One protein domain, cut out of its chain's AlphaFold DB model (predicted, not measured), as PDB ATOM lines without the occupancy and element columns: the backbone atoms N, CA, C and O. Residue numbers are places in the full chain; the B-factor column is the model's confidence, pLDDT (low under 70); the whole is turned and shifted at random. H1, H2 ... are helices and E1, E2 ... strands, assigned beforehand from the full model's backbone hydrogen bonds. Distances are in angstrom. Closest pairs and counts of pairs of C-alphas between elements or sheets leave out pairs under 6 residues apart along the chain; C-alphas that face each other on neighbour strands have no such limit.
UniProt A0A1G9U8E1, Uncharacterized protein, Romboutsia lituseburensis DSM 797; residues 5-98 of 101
ATOM      1  N   ASN A   5     306.028 364.138 384.594       90.75
ATOM      2  CA  ASN A   5     305.199 364.756 385.621       90.75
ATOM      3  C   ASN A   5     304.613 363.694 386.544       90.75
ATOM      4  O   ASN A   5     304.144 362.652 386.083       90.75
ATOM      5  N   VAL A   6     304.550 363.999 387.840       93.81
ATOM      6  CA  VAL A   6     303.853 363.165 388.823       93.81
ATOM      7  C   VAL A   6     302.536 363.824 389.218       93.81
ATOM      8  O   VAL A   6     302.486 364.976 389.645       93.81
ATOM      9  N   LEU A   7     301.439 363.089 389.063       93.69
ATOM     10  CA  LEU A   7     300.094 363.532 389.412       93.69
ATOM     11  C   LEU A   7     299.617 362.770 390.644       93.69
ATOM     12  O   LEU A   7     299.235 361.606 390.550       93.69
ATOM     13  N   TYR A   8     299.605 363.438 391.796       93.75
ATOM     14  CA  TYR A   8     299.066 362.880 393.034       93.75
ATOM     15  C   TYR A   8     297.545 363.002 393.072       93.75
ATOM     16  O   TYR A   8     296.989 364.105 393.020       93.75
ATOM     17  N   ILE A   9     296.884 361.853 393.180       91.56
ATOM     18  CA  ILE A   9     295.426 361.727 393.180       91.56
ATOM     19  C   ILE A   9     294.924 361.561 394.614       91.56
ATOM     20  O   ILE A   9     293.986 362.245 395.014       91.56
ATOM     21  N   TYR A  10     295.575 360.721 395.416       87.31
ATOM     22  CA  TYR A  10     295.241 360.548 396.827       87.31
ATOM     23  C   TYR A  10     295.636 361.787 397.661       87.31
ATOM     24  O   TYR A  10     296.699 362.373 397.419       87.31
ATOM     25  N   PRO A  11     294.820 362.212 398.649       82.38
ATOM     26  CA  PRO A  11     293.535 361.638 399.078       82.38
ATOM     27  C   PRO A  11     292.303 362.242 398.374       82.38
ATOM     28  O   PRO A  11     291.184 362.092 398.848       82.38
ATOM     29  N   LYS A  12     292.475 362.976 397.267       73.31
ATOM     30  CA  LYS A  12     291.398 363.774 396.651       73.31
ATOM     31  C   LYS A  12     290.255 362.934 396.073       73.31
ATOM     32  O   LYS A  12     289.156 363.457 395.922       73.31
ATOM     33  N   ILE A  13     290.511 361.675 395.713       66.06
ATOM     34  CA  ILE A  13     289.512 360.747 395.171       66.06
ATOM     35  C   ILE A  13     289.358 359.576 396.143       66.06
ATOM     36  O   ILE A  13     290.342 358.914 396.474       66.06
ATOM     37  N   MET A  14     288.124 359.350 396.601       69.81
ATOM     38  CA  MET A  14     287.745 358.220 397.456       69.81
ATOM     39  C   MET A  14     287.813 356.880 396.706       69.81
ATOM     40  O   MET A  14     287.949 356.848 395.486       69.81
ATOM     41  N   GLU A  15     287.687 355.773 397.442       79.06
ATOM     42  CA  GLU A  15     287.547 354.425 396.879       79.06
ATOM     43  C   GLU A  15     286.404 354.366 395.849       79.06
ATOM     44  O   GLU A  15     285.258 354.712 396.145       79.06
ATOM     45  N   ILE A  16     286.715 353.912 394.634       80.62
ATOM     46  CA  ILE A  16     285.747 353.653 393.564       80.62
ATOM     47  C   ILE A  16     285.951 352.208 393.126       80.62
ATOM     48  O   ILE A  16     287.061 351.818 392.795       80.62
ATOM     49  N   ASN A  17     284.883 351.407 393.105       84.81
ATOM     50  CA  ASN A  17     284.940 350.002 392.686       84.81
ATOM     51  C   ASN A  17     286.029 349.180 393.402       84.81
ATOM     52  O   ASN A  17     286.687 348.358 392.771       84.81
ATOM     53  N   LYS A  18     286.195 349.373 394.719       88.56
ATOM     54  CA  LYS A  18     287.246 348.727 395.530       88.56
ATOM     55  C   LYS A  18     288.672 349.133 395.156       88.56
ATOM     56  O   LYS A  18     289.614 348.460 395.556       88.56
ATOM     57  N   GLU A  19     288.849 350.221 394.418       91.19
ATOM     58  CA  GLU A  19     290.157 350.735 394.036       91.19
ATOM     59  C   GLU A  19     290.353 352.166 394.522       91.19
ATOM     60  O   GLU A  19     289.440 352.995 394.504       91.19
ATOM     61  N   ILE A  20     291.579 352.470 394.927       92.44
ATOM     62  CA  ILE A  20     292.023 353.811 395.293       92.44
ATOM     63  C   ILE A  20     293.171 354.215 394.374       92.44
ATOM     64  O   ILE A  20     294.239 353.608 394.359       92.44
ATOM     65  N   ASN A  21     292.965 355.261 393.579       92.94
ATOM     66  CA  ASN A  21     294.027 355.793 392.733       92.94
ATOM     67  C   ASN A  21     294.976 356.641 393.585       92.94
ATOM     68  O   ASN A  21     294.547 357.616 394.205       92.94
ATOM     69  N   LEU A  22     296.263 356.295 393.593       94.88
ATOM     70  CA  LEU A  22     297.246 356.951 394.448       94.88
ATOM     71  C   LEU A  22     297.947 358.092 393.718       94.88
ATOM     72  O   LEU A  22     297.801 359.262 394.083       94.88
ATOM     73  N   PHE A  23     298.679 357.762 392.659       95.38
ATOM     74  CA  PHE A  23     299.357 358.730 391.808       95.38
ATOM     75  C   PHE A  23     299.638 358.145 390.427       95.38
ATOM     76  O   PHE A  23     299.477 356.948 390.181       95.38
ATOM     77  N   ARG A  24     300.041 359.020 389.511       94.94
ATOM     78  CA  ARG A  24     300.439 358.663 388.151       94.94
ATOM     79  C   ARG A  24     301.760 359.321 387.811       94.94
ATOM     80  O   ARG A  24     301.956 360.478 388.171       94.94
ATOM     81  N   ILE A  25     302.619 358.614 387.095       94.88
ATOM     82  CA  ILE A  25     303.844 359.171 386.522       94.88
ATOM     83  C   ILE A  25     303.654 359.213 385.013       94.88
ATOM     84  O   ILE A  25     303.437 358.168 384.410       94.88
ATOM     85  N   VAL A  26     303.686 360.408 384.427       92.38
ATOM     86  CA  VAL A  26     303.345 360.656 383.022       92.38
ATOM     87  C   VAL A  26     304.572 361.163 382.279       92.38
ATOM     88  O   VAL A  26     305.119 362.192 382.668       92.38
ATOM     89  N   ASP A  27     304.960 360.505 381.187       90.06
ATOM     90  CA  ASP A  27     305.854 361.123 380.202       90.06
ATOM     91  C   ASP A  27     305.015 361.921 379.200       90.06
ATOM     92  O   ASP A  27     304.335 361.357 378.341       90.06
ATOM     93  N   ASN A  28     305.055 363.251 379.286       84.06
ATOM     94  CA  ASN A  28     304.237 364.108 378.426       84.06
ATOM     95  C   ASN A  28     304.645 364.084 376.948       84.06
ATOM     96  O   ASN A  28     303.860 364.535 376.112       84.06
ATOM     97  N   ASN A  29     305.841 363.593 376.610       85.44
ATOM     98  CA  ASN A  29     306.271 363.525 375.212       85.44
ATOM     99  C   ASN A  29     305.498 362.449 374.444       85.44
ATOM    100  O   ASN A  29     305.090 362.671 373.305       85.44
ATOM    101  N   ILE A  30     305.278 361.302 375.086       83.12
ATOM    102  CA  ILE A  30     304.638 360.118 374.494       83.12
ATOM    103  C   ILE A  30     303.262 359.814 375.109       83.12
ATOM    104  O   ILE A  30     302.550 358.940 374.628       83.12
ATOM    105  N   LYS A  31     302.845 360.593 376.120       81.44
ATOM    106  CA  LYS A  31     301.588 360.457 376.883       81.44
ATOM    107  C   LYS A  31     301.411 359.082 377.535       81.44
ATOM    108  O   LYS A  31     300.287 358.641 377.767       81.44
ATOM    109  N   GLU A  32     302.516 358.422 377.847       80.56
ATOM    110  CA  GLU A  32     302.525 357.143 378.551       80.56
ATOM    111  C   GLU A  32     302.482 357.354 380.058       80.56
ATOM    112  O   GLU A  32     302.827 358.427 380.563       80.56
ATOM    113  N   THR A  33     301.999 356.351 380.791       89.44
ATOM    114  CA  THR A  33     301.776 356.484 382.226       89.44
ATOM    115  C   THR A  33     302.076 355.198 382.988       89.44
ATOM    116  O   THR A  33     301.677 354.106 382.587       89.44
ATOM    117  N   LEU A  34     302.710 355.351 384.148       95.12
ATOM    118  CA  LEU A  34     302.646 354.375 385.233       95.12
ATOM    119  C   LEU A  34     301.539 354.812 386.190       95.12
ATOM    120  O   LEU A  34     301.591 355.921 386.731       95.12
ATOM    121  N   VAL A  35     300.521 353.976 386.377       95.56
ATOM    122  CA  VAL A  35     299.425 354.243 387.320       95.56
ATOM    123  C   VAL A  35     299.635 353.392 388.557       95.56
ATOM    124  O   VAL A  35     299.710 352.172 388.454       95.56
ATOM    125  N   ILE A  36     299.705 354.041 389.718       96.56
ATOM    126  CA  ILE A  36     299.831 353.376 391.009       96.56
ATOM    127  C   ILE A  36     298.492 353.491 391.733       96.56
ATOM    128  O   ILE A  36     297.946 354.589 391.903       96.56
ATOM    129  N   TYR A  37     297.954 352.351 392.149       95.69
ATOM    130  CA  TYR A  37     296.637 352.245 392.761       95.69
ATOM    131  C   TYR A  37     296.607 351.110 393.787       95.69
ATOM    132  O   TYR A  37     297.378 350.162 393.702       95.69
ATOM    133  N   GLY A  38     295.737 351.223 394.784       94.75
ATOM    134  CA  GLY A  38     295.458 350.146 395.729       94.75
ATOM    135  C   GLY A  38     294.156 349.445 395.361       94.75
ATOM    136  O   GLY A  38     293.163 350.124 395.112       94.75
ATOM    137  N   GLN A  39     294.131 348.116 395.366       95.31
ATOM    138  CA  GLN A  39     292.916 347.312 395.230       95.31
ATOM    139  C   GLN A  39     292.554 346.703 396.586       95.31
ATOM    140  O   GLN A  39     293.384 346.071 397.231       95.31
ATOM    141  N   LYS A  40     291.323 346.905 397.059       93.00
ATOM    142  CA  LYS A  40     290.887 346.475 398.390       93.00
ATOM    143  C   LYS A  40     290.909 344.951 398.495       93.00
ATOM    144  O   LYS A  40     290.182 344.260 397.778       93.00
ATOM    145  N   VAL A  41     291.658 344.440 399.468       93.62
ATOM    146  CA  VAL A  41     291.696 343.022 399.838       93.62
ATOM    147  C   VAL A  41     291.404 342.914 401.333       93.62
ATOM    148  O   VAL A  41     292.245 343.185 402.184       93.62
ATOM    149  N   GLN A  42     290.173 342.518 401.667       89.00
ATOM    150  CA  GLN A  42     289.664 342.485 403.045       89.00
ATOM    151  C   GLN A  42     289.755 343.859 403.741       89.00
ATOM    152  O   GLN A  42     288.966 344.752 403.431       89.00
ATOM    153  N   ARG A  43     290.669 344.018 404.710       88.06
ATOM    154  CA  ARG A  43     290.891 345.264 405.464       88.06
ATOM    155  C   ARG A  43     292.013 346.118 404.871       88.06
ATOM    156  O   ARG A  43     291.996 347.330 405.079       88.06
ATOM    157  N   ASP A  44     292.884 345.517 404.071       92.75
ATOM    158  CA  ASP A  44     294.060 346.150 403.484       92.75
ATOM    159  C   ASP A  44     293.842 346.432 401.992       92.75
ATOM    160  O   ASP A  44     292.749 346.232 401.444       92.75
ATOM    161  N   PHE A  45     294.886 346.922 401.336       93.62
ATOM    162  CA  PHE A  45     294.953 347.123 399.901       93.62
ATOM    163  C   PHE A  45     296.159 346.374 399.335       93.62
ATOM    164  O   PHE A  45     297.257 346.427 399.883       93.62
ATOM    165  N   GLU A  46     295.966 345.693 398.215       95.75
ATOM    166  CA  GLU A  46     297.058 345.271 397.352       95.75
ATOM    167  C   GLU A  46     297.499 346.487 396.541       95.75
ATOM    168  O   GLU A  46     296.717 347.058 395.780       95.75
ATOM    169  N   LEU A  47     298.730 346.933 396.758       96.19
ATOM    170  CA  LEU A  47     299.309 348.049 396.039       96.19
ATOM    171  C   LEU A  47     299.826 347.552 394.689       96.19
ATOM    172  O   LEU A  47     300.703 346.693 394.615       96.19
ATOM    173  N   LEU A  48     299.284 348.116 393.622       96.25
ATOM    174  CA  LEU A  48     299.525 347.705 392.253       96.25
ATOM    175  C   LEU A  48     300.059 348.880 391.436       96.25
ATOM    176  O   LEU A  48     299.726 350.047 391.664       96.25
ATOM    177  N   MET A  49     300.878 348.551 390.448       96.50
ATOM    178  CA  MET A  49     301.340 349.464 389.416       96.50
ATOM    179  C   MET A  49     301.011 348.869 388.055       96.50
ATOM    180  O   MET A  49     301.371 347.728 387.788       96.50
ATOM    181  N   ILE A  50     300.366 349.643 387.187       95.44
ATOM    182  CA  ILE A  50     300.142 349.265 385.791       95.44
ATOM    183  C   ILE A  50     300.901 350.206 384.863       95.44
ATOM    184  O   ILE A  50     300.804 351.432 384.981       95.44
ATOM    185  N   ASN A  51     301.637 349.621 383.925       93.12
ATOM    186  CA  ASN A  51     302.207 350.342 382.798       93.12
ATOM    187  C   ASN A  51     301.166 350.387 381.675       93.12
ATOM    188  O   ASN A  51     300.782 349.354 381.127       93.12
ATOM    189  N   THR A  52     300.675 351.579 381.328       90.94
ATOM    190  CA  THR A  52     299.564 351.710 380.371       90.94
ATOM    191  C   THR A  52     299.954 351.382 378.930       90.94
ATOM    192  O   THR A  52     299.067 351.204 378.101       90.94
ATOM    193  N   MET A  53     301.251 351.321 378.618       88.06
ATOM    194  CA  MET A  53     301.743 350.935 377.295       88.06
ATOM    195  C   MET A  53     301.732 349.413 377.121       88.06
ATOM    196  O   MET A  53     301.265 348.919 376.098       88.06
ATOM    197  N   SER A  54     302.245 348.667 378.105       89.94
ATOM    198  CA  SER A  54     302.317 347.200 378.034       89.94
ATOM    199  C   SER A  54     301.059 346.506 378.560       89.94
ATOM    200  O   SER A  54     300.816 345.347 378.231       89.94
ATOM    201  N   GLY A  55     300.276 347.189 379.398       90.62
ATOM    202  CA  GLY A  55     299.204 346.584 380.189       90.62
ATOM    203  C   GLY A  55     299.716 345.684 381.318       90.62
ATOM    204  O   GLY A  55     298.915 345.021 381.972       90.62
ATOM    205  N   GLU A  56     301.032 345.636 381.552       92.75
ATOM    206  CA  GLU A  56     301.631 344.818 382.604       92.75
ATOM    207  C   GLU A  56     301.284 345.396 383.979       92.75
ATOM    208  O   GLU A  56     301.499 346.582 384.241       92.75
ATOM    209  N   ILE A  57     300.765 344.535 384.856       95.19
ATOM    210  CA  ILE A  57     300.446 344.861 386.245       95.19
ATOM    211  C   ILE A  57     301.508 344.236 387.141       95.19
ATOM    212  O   ILE A  57     301.804 343.044 387.036       95.19
ATOM    213  N   LYS A  58     302.049 345.035 388.057       95.44
ATOM    214  CA  LYS A  58     303.037 344.617 389.047       95.44
ATOM    215  C   LYS A  58     302.517 344.868 390.447       95.44
ATOM    216  O   LYS A  58     302.002 345.943 390.742       95.44
ATOM    217  N   ASN A  59     302.685 343.872 391.307       94.81
ATOM    218  CA  ASN A  59     302.361 343.972 392.720       94.81
ATOM    219  C   ASN A  59     303.550 344.587 393.477       94.81
ATOM    220  O   ASN A  59     304.676 344.098 393.374       94.81
ATOM    221  N   LEU A  60     303.287 345.678 394.196       94.81
ATOM    222  CA  LEU A  60     304.249 346.402 395.030       94.81
ATOM    223  C   LEU A  60     304.229 345.920 396.492       94.81
ATOM    224  O   LEU A  60     305.199 346.113 397.223       94.81
ATOM    225  N   GLY A  61     303.131 345.292 396.913       94.06
ATOM    226  CA  GLY A  61     302.931 344.641 398.204       94.06
ATOM    227  C   GLY A  61     301.556 344.937 398.809       94.06
ATOM    228  O   GLY A  61     300.717 345.602 398.209       94.06
ATOM    229  N   LEU A  62     301.317 344.431 400.020       94.81
ATOM    230  CA  LEU A  62     300.126 344.759 400.806       94.81
ATOM    231  C   LEU A  62     300.373 346.015 401.643       94.81
ATOM    232  O   LEU A  62     301.464 346.192 402.184       94.81
ATOM    233  N   ILE A  63     299.356 346.863 401.753       93.88
ATOM    234  CA  ILE A  63     299.415 348.128 402.479       93.88
ATOM    235  C   ILE A  63     298.081 348.404 403.176       93.88
ATOM    236  O   ILE A  63     297.014 348.234 402.580       93.88
ATOM    237  N   ASN A  64     298.112 348.837 404.434       92.06
ATOM    238  CA  ASN A  64     296.896 349.288 405.113       92.06
ATOM    239  C   ASN A  64     296.617 350.783 404.858       92.06
ATOM    240  O   ASN A  64     297.439 351.524 404.319       92.06
ATOM    241  N   GLU A  65     295.433 351.247 405.260       86.38
ATOM    242  CA  GLU A  65     294.987 352.627 405.024       86.38
ATOM    243  C   GLU A  65     295.901 353.693 405.654       86.38
ATOM    244  O   GLU A  65     296.159 354.725 405.039       86.38
ATOM    245  N   LEU A  66     296.463 353.416 406.835       87.44
ATOM    246  CA  LEU A  66     297.396 354.314 407.531       87.44
ATOM    247  C   LEU A  66     298.772 354.376 406.850       87.44
ATOM    248  O   LEU A  66     299.489 355.370 406.961       87.44
ATOM    249  N   GLU A  67     299.176 353.305 406.176       92.31
ATOM    250  CA  GLU A  67     300.464 353.208 405.489       92.31
ATOM    251  C   GLU A  67     300.443 353.866 404.109       92.31
ATOM    252  O   GLU A  67     301.483 354.346 403.659       92.31
ATOM    253  N   ILE A  68     299.278 353.979 403.466       91.44
ATOM    254  CA  ILE A  68     299.135 354.638 402.157       91.44
ATOM    255  C   ILE A  68     299.643 356.077 402.194       91.44
ATOM    256  O   ILE A  68     300.418 356.480 401.325       91.44
ATOM    257  N   GLU A  69     299.283 356.850 403.219       90.88
ATOM    258  CA  GLU A  69     299.767 358.227 403.359       90.88
ATOM    259  C   GLU A  69     301.294 358.287 403.533       90.88
ATOM    260  O   GLU A  69     301.964 359.139 402.934       90.88
ATOM    261  N   LYS A  70     301.868 357.346 404.295       92.94
ATOM    262  CA  LYS A  70     303.324 357.239 404.481       92.94
ATOM    263  C   LYS A  70     304.020 356.911 403.165       92.94
ATOM    264  O   LYS A  70     305.014 357.556 402.827       92.94
ATOM    265  N   TYR A  71     303.475 355.967 402.403       94.31
ATOM    266  CA  TYR A  71     303.999 355.589 401.097       94.31
ATOM    267  C   TYR A  71     303.957 356.762 400.111       94.31
ATOM    268  O   TYR A  71     304.978 357.096 399.512       94.31
ATOM    269  N   ILE A  72     302.828 357.473 400.011       93.94
ATOM    270  CA  ILE A  72     302.711 358.683 399.180       93.94
ATOM    271  C   ILE A  72     303.738 359.746 399.585       93.94
ATOM    272  O   ILE A  72     304.373 360.359 398.728       93.94
ATOM    273  N   THR A  73     303.912 359.974 400.886       93.88
ATOM    274  CA  THR A  73     304.876 360.955 401.403       93.88
ATOM    275  C   THR A  73     306.310 360.567 401.045       93.88
ATOM    276  O   THR A  73     307.097 361.416 400.627       93.88
ATOM    277  N   LYS A  74     306.638 359.276 401.130       94.44
ATOM    278  CA  LYS A  74     307.931 358.729 400.713       94.44
ATOM    279  C   LYS A  74     308.174 358.897 399.214       94.44
ATOM    280  O   LYS A  74     309.269 359.295 398.834       94.44
ATOM    281  N   VAL A  75     307.167 358.645 398.374       95.56
ATOM    282  CA  VAL A  75     307.250 358.870 396.919       95.56
ATOM    283  C   VAL A  75     307.534 360.343 396.623       95.56
ATOM    284  O   VAL A  75     308.486 360.637 395.908       95.56
ATOM    285  N   LYS A  76     306.793 361.271 397.249       95.12
ATOM    286  CA  LYS A  76     307.021 362.722 397.114       95.12
ATOM    287  C   LYS A  76     308.438 363.134 397.494       95.12
ATOM    288  O   LYS A  76     309.059 363.924 396.791       95.12
ATOM    289  N   ALA A  77     308.964 362.590 398.591       95.94
ATOM    290  CA  ALA A  77     310.317 362.899 399.051       95.94
ATOM    291  C   ALA A  77     311.404 362.463 398.053       95.94
ATOM    292  O   ALA A  77     312.475 363.065 398.023       95.94
ATOM    293  N   LYS A  78     311.122 361.442 397.238       95.44
ATOM    294  CA  LYS A  78     312.050 360.876 396.253       95.44
ATOM    295  C   LYS A  78     311.722 361.244 394.807       95.44
ATOM    296  O   LYS A  78     312.359 360.725 393.896       95.44
ATOM    297  N   GLU A  79     310.756 362.135 394.584       94.69
ATOM    298  CA  GLU A  79     310.270 362.495 393.249       94.69
ATOM    299  C   GLU A  79     311.405 362.895 392.311       94.69
ATOM    300  O   GLU A  79     311.598 362.270 391.271       94.69
ATOM    301  N   ASN A  80     312.242 363.833 392.755       93.06
ATOM    302  CA  ASN A  80     313.383 364.317 391.980       93.06
ATOM    303  C   ASN A  80     314.373 363.209 391.580       93.06
ATOM    304  O   ASN A  80     315.072 363.359 390.579       93.06
ATOM    305  N   GLU A  81     314.467 362.120 392.352       93.81
ATOM    306  CA  GLU A  81     315.376 361.012 392.051       93.81
ATOM    307  C   GLU A  81     314.897 360.231 390.827       93.81
ATOM    308  O   GLU A  81     315.691 359.950 389.929       93.81
ATOM    309  N   PHE A  82     313.602 359.902 390.762       92.50
ATOM    310  CA  PHE A  82     313.076 359.099 389.662       92.50
ATOM    311  C   PHE A  82     312.644 359.942 388.459       92.50
ATOM    312  O   PHE A  82     312.760 359.478 387.329       92.50
ATOM    313  N   THR A  83     312.218 361.196 388.637       90.75
ATOM    314  CA  THR A  83     311.894 362.073 387.495       90.75
ATOM    315  C   THR A  83     313.129 362.480 386.688       90.75
ATOM    316  O   THR A  83     312.993 362.949 385.560       90.75
ATOM    317  N   ALA A  84     314.332 362.299 387.245       90.69
ATOM    318  CA  ALA A  84     315.607 362.511 386.562       90.69
ATOM    319  C   ALA A  84     316.084 361.296 385.736       90.69
ATOM    320  O   ALA A  84     317.112 361.390 385.059       90.69
ATOM    321  N   LEU A  85     315.378 360.162 385.796       90.12
ATOM    322  CA  LEU A  85     315.731 358.938 385.071       90.12
ATOM    323  C   LEU A  85     315.430 359.039 383.570       90.12
ATOM    324  O   LEU A  85     314.754 359.958 383.096       90.12
ATOM    325  N   LYS A  86     315.979 358.092 382.801       82.69
ATOM    326  CA  LYS A  86     316.033 358.190 381.336       82.69
ATOM    327  C   LYS A  86     314.768 357.762 380.618       82.69
ATOM    328  O   LYS A  86     314.652 358.092 379.446       82.69
ATOM    329  N   ASP A  87     313.889 356.995 381.249       84.94
ATOM    330  CA  ASP A  87     312.634 356.531 380.660       84.94
ATOM    331  C   ASP A  87     311.686 355.966 381.733       84.94
ATOM    332  O   ASP A  87     312.057 355.797 382.900       84.94
ATOM    333  N   LEU A  88     310.447 355.663 381.333       86.31
ATOM    334  CA  LEU A  88     309.459 355.046 382.219       86.31
ATOM    335  C   LEU A  88     309.880 353.651 382.702       86.31
ATOM    336  O   LEU A  88     309.479 353.280 383.796       86.31
ATOM    337  N   ASN A  89     310.708 352.900 381.968       89.00
ATOM    338  CA  ASN A  89     311.154 351.573 382.408       89.00
ATOM    339  C   ASN A  89     312.135 351.670 383.587       89.00
ATOM    340  O   ASN A  89     312.091 350.853 384.511       89.00
ATOM    341  N   GLU A  90     313.040 352.652 383.572       92.06
ATOM    342  CA  GLU A  90     313.924 352.944 384.703       92.06
ATOM    343  C   GLU A  90     313.116 353.413 385.920       92.06
ATOM    344  O   GLU A  90     313.358 352.941 387.033       92.06
ATOM    345  N   ILE A  91     312.115 354.272 385.707       93.12
ATOM    346  CA  ILE A  91     311.199 354.721 386.765       93.12
ATOM    347  C   ILE A  91     310.415 353.544 387.342       93.12
ATOM    348  O   ILE A  91     310.311 353.404 388.556       93.12
ATOM    349  N   GLU A  92     309.899 352.663 386.492       93.19
ATOM    350  CA  GLU A  92     309.148 351.481 386.900       93.19
ATOM    351  C   GLU A  92     309.985 350.588 387.826       93.19
ATOM    352  O   GLU A  92     309.549 350.223 388.919       93.19
ATOM    353  N   LYS A  93     311.237 350.310 387.440       93.88
ATOM    354  CA  LYS A  93     312.202 349.580 388.280       93.88
ATOM    355  C   LYS A  93     312.494 350.305 389.586       93.88
ATOM    356  O   LYS A  93     312.649 349.653 390.617       93.88
ATOM    357  N   TYR A  94     312.595 351.629 389.560       95.31
ATOM    358  CA  TYR A  94     312.814 352.417 390.766       95.31
ATOM    359  C   TYR A  94     311.638 352.268 391.742       95.31
ATOM    360  O   TYR A  94     311.849 351.948 392.912       95.31
ATOM    361  N   ILE A  95     310.403 352.437 391.258       94.25
ATOM    362  CA  ILE A  95     309.182 352.327 392.069       94.25
ATOM    363  C   ILE A  95     309.011 350.911 392.632       94.25
ATOM    364  O   ILE A  95     308.674 350.775 393.804       94.25
ATOM    365  N   LEU A  96     309.318 349.865 391.856       92.69
ATOM    366  CA  LEU A  96     309.300 348.471 392.334       92.69
ATOM    367  C   LEU A  96     310.245 348.226 393.513       92.69
ATOM    368  O   LEU A  96     309.947 347.425 394.393       92.69
ATOM    369  N   ASN A  97     311.387 348.913 393.531       93.19
ATOM    370  CA  ASN A  97     312.374 348.794 394.602       93.19
ATOM    371  C   ASN A  97     312.091 349.737 395.783       93.19
ATOM    372  O   ASN A  97     312.800 349.699 396.794       93.19
ATOM    373  N   LEU A  98     311.072 350.595 395.685       91.38
ATOM    374  CA  LEU A  98     310.686 351.483 396.769       91.38
ATOM    375  C   LEU A  98     309.836 350.709 397.781       91.38
ATOM    376  O   LEU A  98     308.663 350.442 397.540       91.38
TER     377      LEU A  98
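Overview. This is residues 5 to 98 of the 101 residues of an uncharacterized protein of Romboutsia lituseburensis DSM 797 (UniProt A0A1G9U8E1). A twisted, curled antiparallel sheet of five strands is covered on one face by two helices, H1 and H3, making two layers, helices on one face of a sheet; short H2 joins them in the chain and only grazes the sheet. The strands form a meander, each the antiparallel neighbour of the one before, in the order E1, E2, E3, E4, E5. The 94 printed residues include these five strands, then three helices, a mixed class. The whole is compact, with a radius of gyration of the C-alphas of 12.7 A, spanning 37 by 27 by 24 A.

Arrangement. Inner strand E3, residues 32 to 41, forms hairpins with E2, residues 19 to 27 (N 25 to O 34, 2.9 A), and E4, residues 44 to 51 (N 39 to O 46, 2.8 A). E2 bends by 56 degrees at residue 22. The edge strands are E1, residues 5 to 8, beside E2 (N 7 to O 24, 2.8 A), and E5, residues 57 to 63, beside E4 (N 47 to O 61, 2.8 A). H3, residues 88 to 96, lies over E3 at a height over the sheet of 8.4 A and runs along the strands; their closest C-alphas, Leu 34 and Glu 92, are 7.3 A apart. H1, residues 65 to 77, lies over E4 at a height of 6.3 A, along the strands; its closest C-alphas to E4 are Asp 44 and Glu 65, 6.7 A. H1 and H3 are only just apart, at 8.4 A. H2, residues 79 to 83, touches H3, closest at the C-alphas of Phe 82 and Ile 91, 5.6 A. In H2 and H3 every O i to N i+4 pair is within hydrogen-bond range; in H1, 7 of 9.

Along the chain. E1 begins at C-alpha 5 (305.199, 364.756, 385.621). E2 is 23.4 A long, E3 27.7 A, E4 22.6 A, E5 16.6 A. H1, 19.4 A, begins at C-alpha 65 (294.987, 352.627, 405.024); H3, 12.1 A, ends at C-alpha 96 (309.300, 348.471, 392.334).

Size, cuts and confidence. The two farthest C-alphas, of Asn 29 and Gln 42, are 38.6 A apart. The printed part has no cut and no long link. Its mean pLDDT is 91.0; residues 13 to 14 are under 70.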